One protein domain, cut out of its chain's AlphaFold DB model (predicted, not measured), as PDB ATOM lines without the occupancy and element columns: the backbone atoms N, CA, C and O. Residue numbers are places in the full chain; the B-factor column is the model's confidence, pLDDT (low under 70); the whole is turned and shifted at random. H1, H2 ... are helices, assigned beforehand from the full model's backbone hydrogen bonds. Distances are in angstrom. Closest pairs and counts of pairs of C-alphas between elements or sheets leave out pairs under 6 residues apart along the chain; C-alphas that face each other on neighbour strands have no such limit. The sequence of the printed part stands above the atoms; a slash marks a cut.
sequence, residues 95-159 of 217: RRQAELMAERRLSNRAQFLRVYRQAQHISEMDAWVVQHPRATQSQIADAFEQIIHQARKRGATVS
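AT A GLANCE: This is residues 95 to 159 of the 217 residues of an uncharacterized protein of Mesorhizobium sp. B2-6-5 (UniProt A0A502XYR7). Four helices pack into a small globule: a hairpin of H3 and the longest helix, H4, with H1 crossing H4 steeply and the short H2 on the far side of H1 and H3 from H4. H2 runs nearly antiparallel to H3, and after H4 the last residues, 154 to 159, fold back from its end. The printed part has 65 residues with four named helices, in the order H1, H2, H3, H4, and no named strand; the class is all helix. It is compact, with a radius of gyration of the C-alphas of 10.6 A, and the C-alphas span 31 by 22 by 21 A.

HOW THE PARTS SIT: H1, residues 95 to 107, touches H2, residues 109 to 115, with its residues 101 to 105 alone. Their closest C-alphas, those of Arg 105 and Phe 112, are 5.3 A apart, and the two run opposite ways at a steep tilt of 54 degrees. H2 is close to but not clearly touching H3, residues 120 to 131: their closest C-alphas, those of Leu 113 and Ile 122, are 7.3 A apart, at a shallow tilt of 8 degrees, opposite ways. H1 is also close to but not clearly touching H3, with the closest C-alphas, those of Arg 105 and Asp 126, 7.7 A apart. H3 and H4, residues 137 to 153, form a helical hairpin; they touch with the C-alphas of Met 125 and Phe 144 closest, 6.0 A apart, at a shallow tilt of 28 degrees, opposite ways. H1 touches H4 with 22 pairs of C-alphas within 8 A, the closest being those of Glu 99 and Ala 141 at 4.9 A, at a steep tilt of 57 degrees, opposite ways. H2 and H4 are apart. The helix packing is mostly crossed, but only just, with 1 of 3 touching pairs at a shallow tilt. In H1, H2, H3 and H4 every O i to N i+4 pair is within hydrogen-bond range.

IN THESE COORDINATES: H1, residues 95 to 107, begins at C-alpha 95 at (114.086, 125.687, 157.671) and is 18.4 A long from first to last C-alpha. H2, residues 109 to 115, is 10.0 A long. H3, residues 120 to 131, begins at C-alpha 120 at (131.631, 130.428, 163.077) and is 16.5 A long. H4, residues 137 to 153, is 24.3 A long and ends at C-alpha 153 at (123.294, 138.397, 156.671).

THE WHOLE: The two C-alphas farthest apart, those of Arg 134 and Gly 155, are 31.2 A apart. The first and last printed C-alphas, those of Arg 95 and Ser 159, are 12.2 A apart. The printed part has no cut, and the links H1 to H2, H2 to H3 and H3 to H4 are tight. The mean pLDDT of the printed part is 94.5, and no printed residue is under 70.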
ATOM      1  N   ARG A  95     114.699 126.636 156.742       97.38
ATOM      2  CA  ARG A  95     114.086 125.687 157.671       97.38
ATOM      3  C   ARG A  95     114.533 124.250 157.433       97.38
ATOM      4  O   ARG A  95     115.029 123.595 158.344       97.38
ATOM      5  N   ARG A  96     114.399 123.762 156.196       94.81
ATOM      6  CA  ARG A  96     114.746 122.375 155.875       94.81
ATOM      7  C   ARG A  96     116.230 122.095 156.107       94.81
ATOM      8  O   ARG A  96     116.587 121.025 156.590       94.81
ATOM      9  N   GLN A  97     117.095 123.053 155.781       95.25
ATOM     10  CA  GLN A  97     118.524 122.935 156.057       95.25
ATOM     11  C   GLN A  97     118.802 122.883 157.569       95.25
ATOM     12  O   GLN A  97     119.600 122.056 158.004       95.25
ATOM     13  N   ALA A  98     118.121 123.711 158.366       97.12
ATOM     14  CA  ALA A  98     118.250 123.718 159.820       97.12
ATOM     15  C   ALA A  98     117.830 122.380 160.449       97.12
ATOM     16  O   ALA A  98     118.552 121.853 161.293       97.12
ATOM     17  N   GLU A  99     116.724 121.785 159.994       96.38
ATOM     18  CA  GLU A  99     116.254 120.468 160.447       96.38
ATOM     19  C   GLU A  99     117.280 119.361 160.192       96.38
ATOM     20  O   GLU A  99     117.596 118.592 161.099       96.38
ATOM     21  N   LEU A 100     117.843 119.308 158.979       92.56
ATOM     22  CA  LEU A 100     118.864 118.320 158.608       92.56
ATOM     23  C   LEU A 100     120.147 118.493 159.432       92.56
ATOM     24  O   LEU A 100     120.797 117.519 159.821       92.56
ATOM     25  N   MET A 101     120.527 119.741 159.708       94.94
ATOM     26  CA  MET A 101     121.673 120.057 160.557       94.94
ATOM     27  C   MET A 101     121.418 119.669 162.017       94.94
ATOM     28  O   MET A 101     122.308 119.093 162.644       94.94
ATOM     29  N   ALA A 102     120.217 119.925 162.539       96.56
ATOM     30  CA  ALA A 102     119.802 119.536 163.884       96.56
ATOM     31  C   ALA A 102     119.801 118.010 164.052       96.56
ATOM     32  O   ALA A 102     120.396 117.495 164.997       96.56
ATOM     33  N   GLU A 103     119.211 117.284 163.098       94.56
ATOM     34  CA  GLU A 103     119.197 115.818 163.070       94.56
ATOM     35  C   GLU A 103     120.620 115.248 163.092       94.56
ATOM     36  O   GLU A 103     120.954 114.439 163.958       94.56
ATOM     37  N   ARG A 104     121.499 115.730 162.201       92.44
ATOM     38  CA  ARG A 104     122.900 115.282 162.144       92.44
ATOM     39  C   ARG A 104     123.669 115.626 163.420       92.44
ATOM     40  O   ARG A 104     124.502 114.844 163.872       92.44
ATOM     41  N   ARG A 105     123.405 116.790 164.024       94.62
ATOM     42  CA  ARG A 105     124.045 117.193 165.281       94.62
ATOM     43  C   ARG A 105     123.625 116.303 166.450       94.62
ATOM     44  O   ARG A 105     124.463 116.027 167.311       94.62
ATOM     45  N   LEU A 106     122.362 115.887 166.494       94.50
ATOM     46  CA  LEU A 106     121.838 114.984 167.518       94.50
ATOM     47  C   LEU A 106     122.342 113.552 167.330       94.50
ATOM     48  O   LEU A 106     122.706 112.915 168.314       94.50
ATOM     49  N   SER A 107     122.412 113.065 166.089       93.19
ATOM     50  CA  SER A 107     122.862 111.700 165.809       93.19
ATOM     51  C   SER A 107     124.366 111.523 166.018       93.19
ATOM     52  O   SER A 107     124.796 110.522 166.589       93.19
ATOM     53  N   ASN A 108     125.185 112.487 165.580       91.81
ATOM     54  CA  ASN A 108     126.636 112.399 165.695       91.81
ATOM     55  C   ASN A 108     127.305 113.782 165.692       91.81
ATOM     56  O   ASN A 108     127.658 114.336 164.646       91.81
ATOM     57  N   ARG A 109     127.575 114.316 166.890       93.31
ATOM     58  CA  ARG A 109     128.289 115.594 167.068       93.31
ATOM     59  C   ARG A 109     129.629 115.641 166.330       93.31
ATOM     60  O   ARG A 109     129.943 116.652 165.709       93.31
ATOM     61  N   ALA A 110     130.426 114.577 166.408       91.06
ATOM     62  CA  ALA A 110     131.756 114.558 165.803       91.06
ATOM     63  C   ALA A 110     131.672 114.625 164.271       91.06
ATOM     64  O   ALA A 110     132.401 115.392 163.643       91.06
ATOM     65  N   GLN A 111     130.741 113.881 163.670       85.88
ATOM     66  CA  GLN A 111     130.476 113.945 162.233       85.88
ATOM     67  C   GLN A 111     129.937 115.321 161.828       85.88
ATOM     68  O   GLN A 111     130.406 115.872 160.837       85.88
ATOM     69  N   PHE A 112     129.014 115.906 162.599       90.50
ATOM     70  CA  PHE A 112     128.496 117.254 162.354       90.50
ATOM     71  C   PHE A 112     129.625 118.294 162.269       90.50
ATOM     72  O   PHE A 112     129.726 119.011 161.273       90.50
ATOM     73  N   LEU A 113     130.518 118.313 163.264       90.56
ATOM     74  CA  LEU A 113     131.658 119.237 163.306       90.56
ATOM     75  C   LEU A 113     132.689 118.960 162.200       90.56
ATOM     76  O   LEU A 113     133.332 119.884 161.705       90.56
ATOM     77  N   ARG A 114     132.838 117.698 161.785       86.88
ATOM     78  CA  ARG A 114     133.730 117.305 160.687       86.88
ATOM     79  C   ARG A 114     133.193 117.738 159.322       86.88
ATOM     80  O   ARG A 114     133.957 118.259 158.515       86.88
ATOM     81  N   VAL A 115     131.906 117.504 159.053       81.56
ATOM     82  CA  VAL A 115     131.297 117.752 157.736       81.56
ATOM     83  C   VAL A 115     131.210 119.244 157.436       81.56
ATOM     84  O   VAL A 115     131.631 119.674 156.367       81.56
ATOM     85  N   TYR A 116     130.710 120.046 158.377       81.06
ATOM     86  CA  TYR A 116     130.424 121.456 158.102       81.06
ATOM     87  C   TYR A 116     131.628 122.401 158.255       81.06
ATOM     88  O   TYR A 116     131.480 123.608 158.081       81.06
ATOM     89  N   ARG A 117     132.831 121.851 158.492       70.75
ATOM     90  CA  ARG A 117     134.085 122.582 158.751       70.75
ATOM     91  C   ARG A 117     133.968 123.580 159.917       70.75
ATOM     92  O   ARG A 117     132.907 123.832 160.480       70.75
ATOM     93  N   GLN A 118     135.104 124.156 160.305       76.12
ATOM     94  CA  GLN A 118     135.154 125.221 161.307       76.12
ATOM     95  C   GLN A 118     134.654 126.540 160.703       76.12
ATOM     96  O   GLN A 118     135.440 127.402 160.322       76.12
ATOM     97  N   ALA A 119     133.338 126.685 160.577       88.94
ATOM     98  CA  ALA A 119     132.704 127.972 160.331       88.94
ATOM     99  C   ALA A 119     132.078 128.488 161.630       88.94
ATOM    100  O   ALA A 119     131.529 127.714 162.413       88.94
ATOM    101  N   GLN A 120     132.122 129.804 161.844       94.25
ATOM    102  CA  GLN A 120     131.631 130.428 163.077       94.25
ATOM    103  C   GLN A 120     130.193 130.003 163.423       94.25
ATOM    104  O   GLN A 120     129.913 129.628 164.555       94.25
ATOM    105  N   HIS A 121     129.296 129.985 162.435       95.38
ATOM    106  CA  HIS A 121     127.895 129.612 162.637       95.38
ATOM    107  C   HIS A 121     127.709 128.137 163.043       95.38
ATOM    108  O   HIS A 121     126.749 127.810 163.729       95.38
ATOM    109  N   ILE A 122     128.639 127.247 162.682       96.44
ATOM    110  CA  ILE A 122     128.633 125.839 163.115       96.44
ATOM    111  C   ILE A 122     129.031 125.729 164.587       96.44
ATOM    112  O   ILE A 122     128.421 124.967 165.338       96.44
ATOM    113  N   SER A 123     130.013 126.522 165.022       95.06
ATOM    114  CA  SER A 123     130.370 126.636 166.439       95.06
ATOM    115  C   SER A 123     129.233 127.249 167.261       95.06
ATOM    116  O   SER A 123     128.943 126.748 168.344       95.06
ATOM    117  N   GLU A 124     128.551 128.275 166.740       97.38
ATOM    118  CA  GLU A 124     127.359 128.880 167.362       97.38
ATOM    119  C   GLU A 124     126.238 127.840 167.543       97.38
ATOM    120  O   GLU A 124     125.674 127.720 168.631       97.38
ATOM    121  N   MET A 125     125.964 127.033 166.513       98.12
ATOM    122  CA  MET A 125     124.990 125.935 166.565       98.12
ATOM    123  C   MET A 125     125.344 124.888 167.626       98.12
ATOM    124  O   MET A 125     124.501 124.507 168.439       98.12
ATOM    125  N   ASP A 126     126.591 124.415 167.639       97.44
ATOM    126  CA  ASP A 126     127.040 123.421 168.615       97.44
ATOM    127  C   ASP A 126     126.979 123.958 170.052       97.44
ATOM    128  O   ASP A 126     126.482 123.266 170.944       97.44
ATOM    129  N   ALA A 127     127.417 125.202 170.264       97.25
ATOM    130  CA  ALA A 127     127.350 125.870 171.557       97.25
ATOM    131  C   ALA A 127     125.904 126.020 172.047       97.25
ATOM    132  O   ALA A 127     125.629 125.746 173.216       97.25
ATOM    133  N   TRP A 128     124.970 126.379 171.158       98.38
ATOM    134  CA  TRP A 128     123.555 126.484 171.506       98.38
ATOM    135  C   TRP A 128     123.004 125.148 172.018       98.38
ATOM    136  O   TRP A 128     122.382 125.116 173.078       98.38
ATOM    137  N   VAL A 129     123.293 124.034 171.335       98.06
ATOM    138  CA  VAL A 129     122.846 122.695 171.772       98.06
ATOM    139  C   VAL A 129     123.444 122.319 173.129       98.06
ATOM    140  O   VAL A 129     122.742 121.774 173.976       98.06
ATOM    141  N   VAL A 130     124.723 122.630 173.367       97.56
ATOM    142  CA  VAL A 130     125.384 122.373 174.660       97.56
ATOM    143  C   VAL A 130     124.733 123.169 175.799       97.56
ATOM    144  O   VAL A 130     124.575 122.642 176.897       97.56
ATOM    145  N   GLN A 131     124.320 124.412 175.540       98.50
ATOM    146  CA  GLN A 131     123.657 125.276 176.525       98.50
ATOM    147  C   GLN A 131     122.192 124.890 176.783       98.50
ATOM    148  O   GLN A 131     121.646 125.230 177.831       98.50
ATOM    149  N   HIS A 132     121.564 124.145 175.867       98.38
ATOM    150  CA  HIS A 132     120.163 123.731 175.957       98.38
ATOM    151  C   HIS A 132     120.032 122.197 175.923       98.38
ATOM    152  O   HIS A 132     119.408 121.648 175.013       98.38
ATOM    153  N   PRO A 133     120.552 121.467 176.930       97.38
ATOM    154  CA  PRO A 133     120.644 120.002 176.898       97.38
ATOM    155  C   PRO A 133     119.289 119.275 176.894       97.38
ATOM    156  O   PRO A 133     119.240 118.065 176.695       97.38
ATOM    157  N   ARG A 134     118.188 119.994 177.145       97.69
ATOM    158  CA  ARG A 134     116.812 119.471 177.129       97.69
ATOM    159  C   ARG A 134     116.003 119.938 175.916       97.69
ATOM    160  O   ARG A 134     114.807 119.666 175.861       97.69
ATOM    161  N   ALA A 135     116.615 120.673 174.988       98.19
ATOM    162  CA  ALA A 135     115.924 121.134 173.794       98.19
ATOM    163  C   ALA A 135     115.495 119.947 172.926       98.19
ATOM    164  O   ALA A 135     116.244 118.994 172.709       98.19
ATOM    165  N   THR A 136     114.276 120.026 172.405       98.12
ATOM    166  CA  THR A 136     113.768 119.089 171.403       98.12
ATOM    167  C   THR A 136     114.425 119.343 170.045       98.12
ATOM    168  O   THR A 136     114.929 120.436 169.780       98.12
ATOM    169  N   GLN A 137     114.364 118.365 169.136       97.25
ATOM    170  CA  GLN A 137     114.864 118.536 167.766       97.25
ATOM    171  C   GLN A 137     114.232 119.742 167.052       97.25
ATOM    172  O   GLN A 137     114.939 120.460 166.350       97.25
ATOM    173  N   SER A 138     112.936 120.004 167.268       97.88
ATOM    174  CA  SER A 138     112.265 121.175 166.688       97.88
ATOM    175  C   SER A 138     112.862 122.484 167.205       97.88
ATOM    176  O   SER A 138     113.178 123.354 166.405       97.88
ATOM    177  N   GLN A 139     113.087 122.602 168.518       98.56
ATOM    178  CA  GLN A 139     113.685 123.802 169.119       98.56
ATOM    179  C   GLN A 139     115.127 124.025 168.650       98.56
ATOM    180  O   GLN A 139     115.537 125.161 168.419       98.56
ATOM    181  N   ILE A 140     115.893 122.943 168.473       98.56
ATOM    182  CA  ILE A 140     117.242 123.011 167.897       98.56
ATOM    183  C   ILE A 140     117.171 123.521 166.453       98.56
ATOM    184  O   ILE A 140     117.936 124.408 166.086       98.56
ATOM    185  N   ALA A 141     116.242 123.003 165.644       98.38
ATOM    186  CA  ALA A 141     116.046 123.466 164.274       98.38
ATOM    187  C   ALA A 141     115.626 124.947 164.220       98.38
ATOM    188  O   ALA A 141     116.159 125.687 163.396       98.38
ATOM    189  N   ASP A 142     114.757 125.407 165.127       98.69
ATOM    190  CA  ASP A 142     114.354 126.820 165.227       98.69
ATOM    191  C   ASP A 142     115.563 127.725 165.524       98.69
ATOM    192  O   ASP A 142     115.766 128.753 164.872       98.69
ATOM    193  N   ALA A 143     116.412 127.326 166.474       98.56
ATOM    194  CA  ALA A 143     117.633 128.056 166.798       98.56
ATOM    195  C   ALA A 143     118.635 128.048 165.635       98.56
ATOM    196  O   ALA A 143     119.234 129.074 165.307       98.56
ATOM    197  N   PHE A 144     118.802 126.901 164.974       98.44
ATOM    198  CA  PHE A 144     119.709 126.764 163.837       98.44
ATOM    199  C   PHE A 144     119.254 127.631 162.668       98.44
ATOM    200  O   PHE A 144     120.080 128.303 162.063       98.44
ATOM    201  N   GLU A 145     117.957 127.686 162.382       98.69
ATOM    202  CA  GLU A 145     117.386 128.561 161.358       98.69
ATOM    203  C   GLU A 145     117.731 130.035 161.611       98.69
ATOM    204  O   GLU A 145     118.210 130.723 160.703       98.69
ATOM    205  N   GLN A 146     117.602 130.510 162.855       98.62
ATOM    206  CA  GLN A 146     118.008 131.870 163.227       98.62
ATOM    207  C   GLN A 146     119.509 132.104 163.008       98.62
ATOM    208  O   GLN A 146     119.896 133.117 162.418       98.62
ATOM    209  N   ILE A 147     120.355 131.160 163.428       98.44
ATOM    210  CA  ILE A 147     121.811 131.235 163.240       98.44
ATOM    211  C   ILE A 147     122.163 131.265 161.744       98.44
ATOM    212  O   ILE A 147     122.988 132.077 161.324       98.44
ATOM    213  N   ILE A 148     121.500 130.456 160.909       97.81
ATOM    214  CA  ILE A 148     121.690 130.453 159.450       97.81
ATOM    215  C   ILE A 148     121.319 131.813 158.862       97.81
ATOM    216  O   ILE A 148     122.081 132.363 158.064       97.81
ATOM    217  N   HIS A 149     120.182 132.390 159.257       98.25
ATOM    218  CA  HIS A 149     119.792 133.722 158.798       98.25
ATOM    219  C   HIS A 149     120.834 134.783 159.158       98.25
ATOM    220  O   HIS A 149     121.201 135.593 158.306       98.25
ATOM    221  N   GLN A 150     121.335 134.777 160.393       97.94
ATOM    222  CA  GLN A 150     122.370 135.714 160.823       97.94
ATOM    223  C   GLN A 150     123.685 135.500 160.063       97.94
ATOM    224  O   GLN A 150     124.283 136.467 159.597       97.94
ATOM    225  N   ALA A 151     124.110 134.251 159.872       96.69
ATOM    226  CA  ALA A 151     125.307 133.912 159.111       96.69
ATOM    227  C   ALA A 151     125.221 134.425 157.665       96.69
ATOM    228  O   ALA A 151     126.148 135.079 157.187       96.69
ATOM    229  N   ARG A 152     124.079 134.215 156.999       96.00
ATOM    230  CA  ARG A 152     123.839 134.716 155.636       96.00
ATOM    231  C   ARG A 152     123.824 136.241 155.574       96.00
ATOM    232  O   ARG A 152     124.411 136.803 154.657       96.00
ATOM    233  N   LYS A 153     123.235 136.924 156.565       96.44
ATOM    234  CA  LYS A 153     123.294 138.397 156.671       96.44
ATOM    235  C   LYS A 153     124.731 138.920 156.783       96.44
ATOM    236  O   LYS A 153     125.012 140.006 156.293       96.44
ATOM    237  N   ARG A 154     125.641 138.145 157.385       96.00
ATOM    238  CA  ARG A 154     127.085 138.439 157.458       96.00
ATOM    239  C   ARG A 154     127.867 138.019 156.201       96.00
ATOM    240  O   ARG A 154     129.088 138.108 156.197       96.00
ATOM    241  N   GLY A 155     127.193 137.535 155.155       94.19
ATOM    242  CA  GLY A 155     127.820 137.090 153.906       94.19
ATOM    243  C   GLY A 155     128.386 135.666 153.937       94.19
ATOM    244  O   GLY A 155     129.064 135.262 152.995       94.19
ATOM    245  N   ALA A 156     128.120 134.879 154.984       92.81
ATOM    246  CA  ALA A 156     128.591 133.499 155.039       92.81
ATOM    247  C   ALA A 156     127.792 132.595 154.085       92.81
ATOM    248  O   ALA A 156     126.558 132.621 154.062       92.81
ATOM    249  N   THR A 157     128.498 131.729 153.353       91.25
ATOM    250  CA  THR A 157     127.874 130.611 152.633       91.25
ATOM    251  C   THR A 157     127.637 129.464 153.614       91.25
ATOM    252  O   THR A 157     128.582 128.986 154.238       91.25
ATOM    253  N   VAL A 158     126.380 129.039 153.759       92.12
ATOM    254  CA  VAL A 158     125.983 127.949 154.672       92.12
ATOM    255  C   VAL A 158     125.793 126.632 153.917       92.12
ATOM    256  O   VAL A 158     126.281 125.591 154.341       92.12
ATOM    257  N   SER A 159     125.082 126.662 152.791       91.44
ATOM    258  CA  SER A 159     124.884 125.502 151.920       91.44
ATOM    259  C   SER A 159     124.536 125.971 150.514       91.44
ATOM    260  O   SER A 159     123.689 126.850 150.353       91.44
TER     261      SER A 159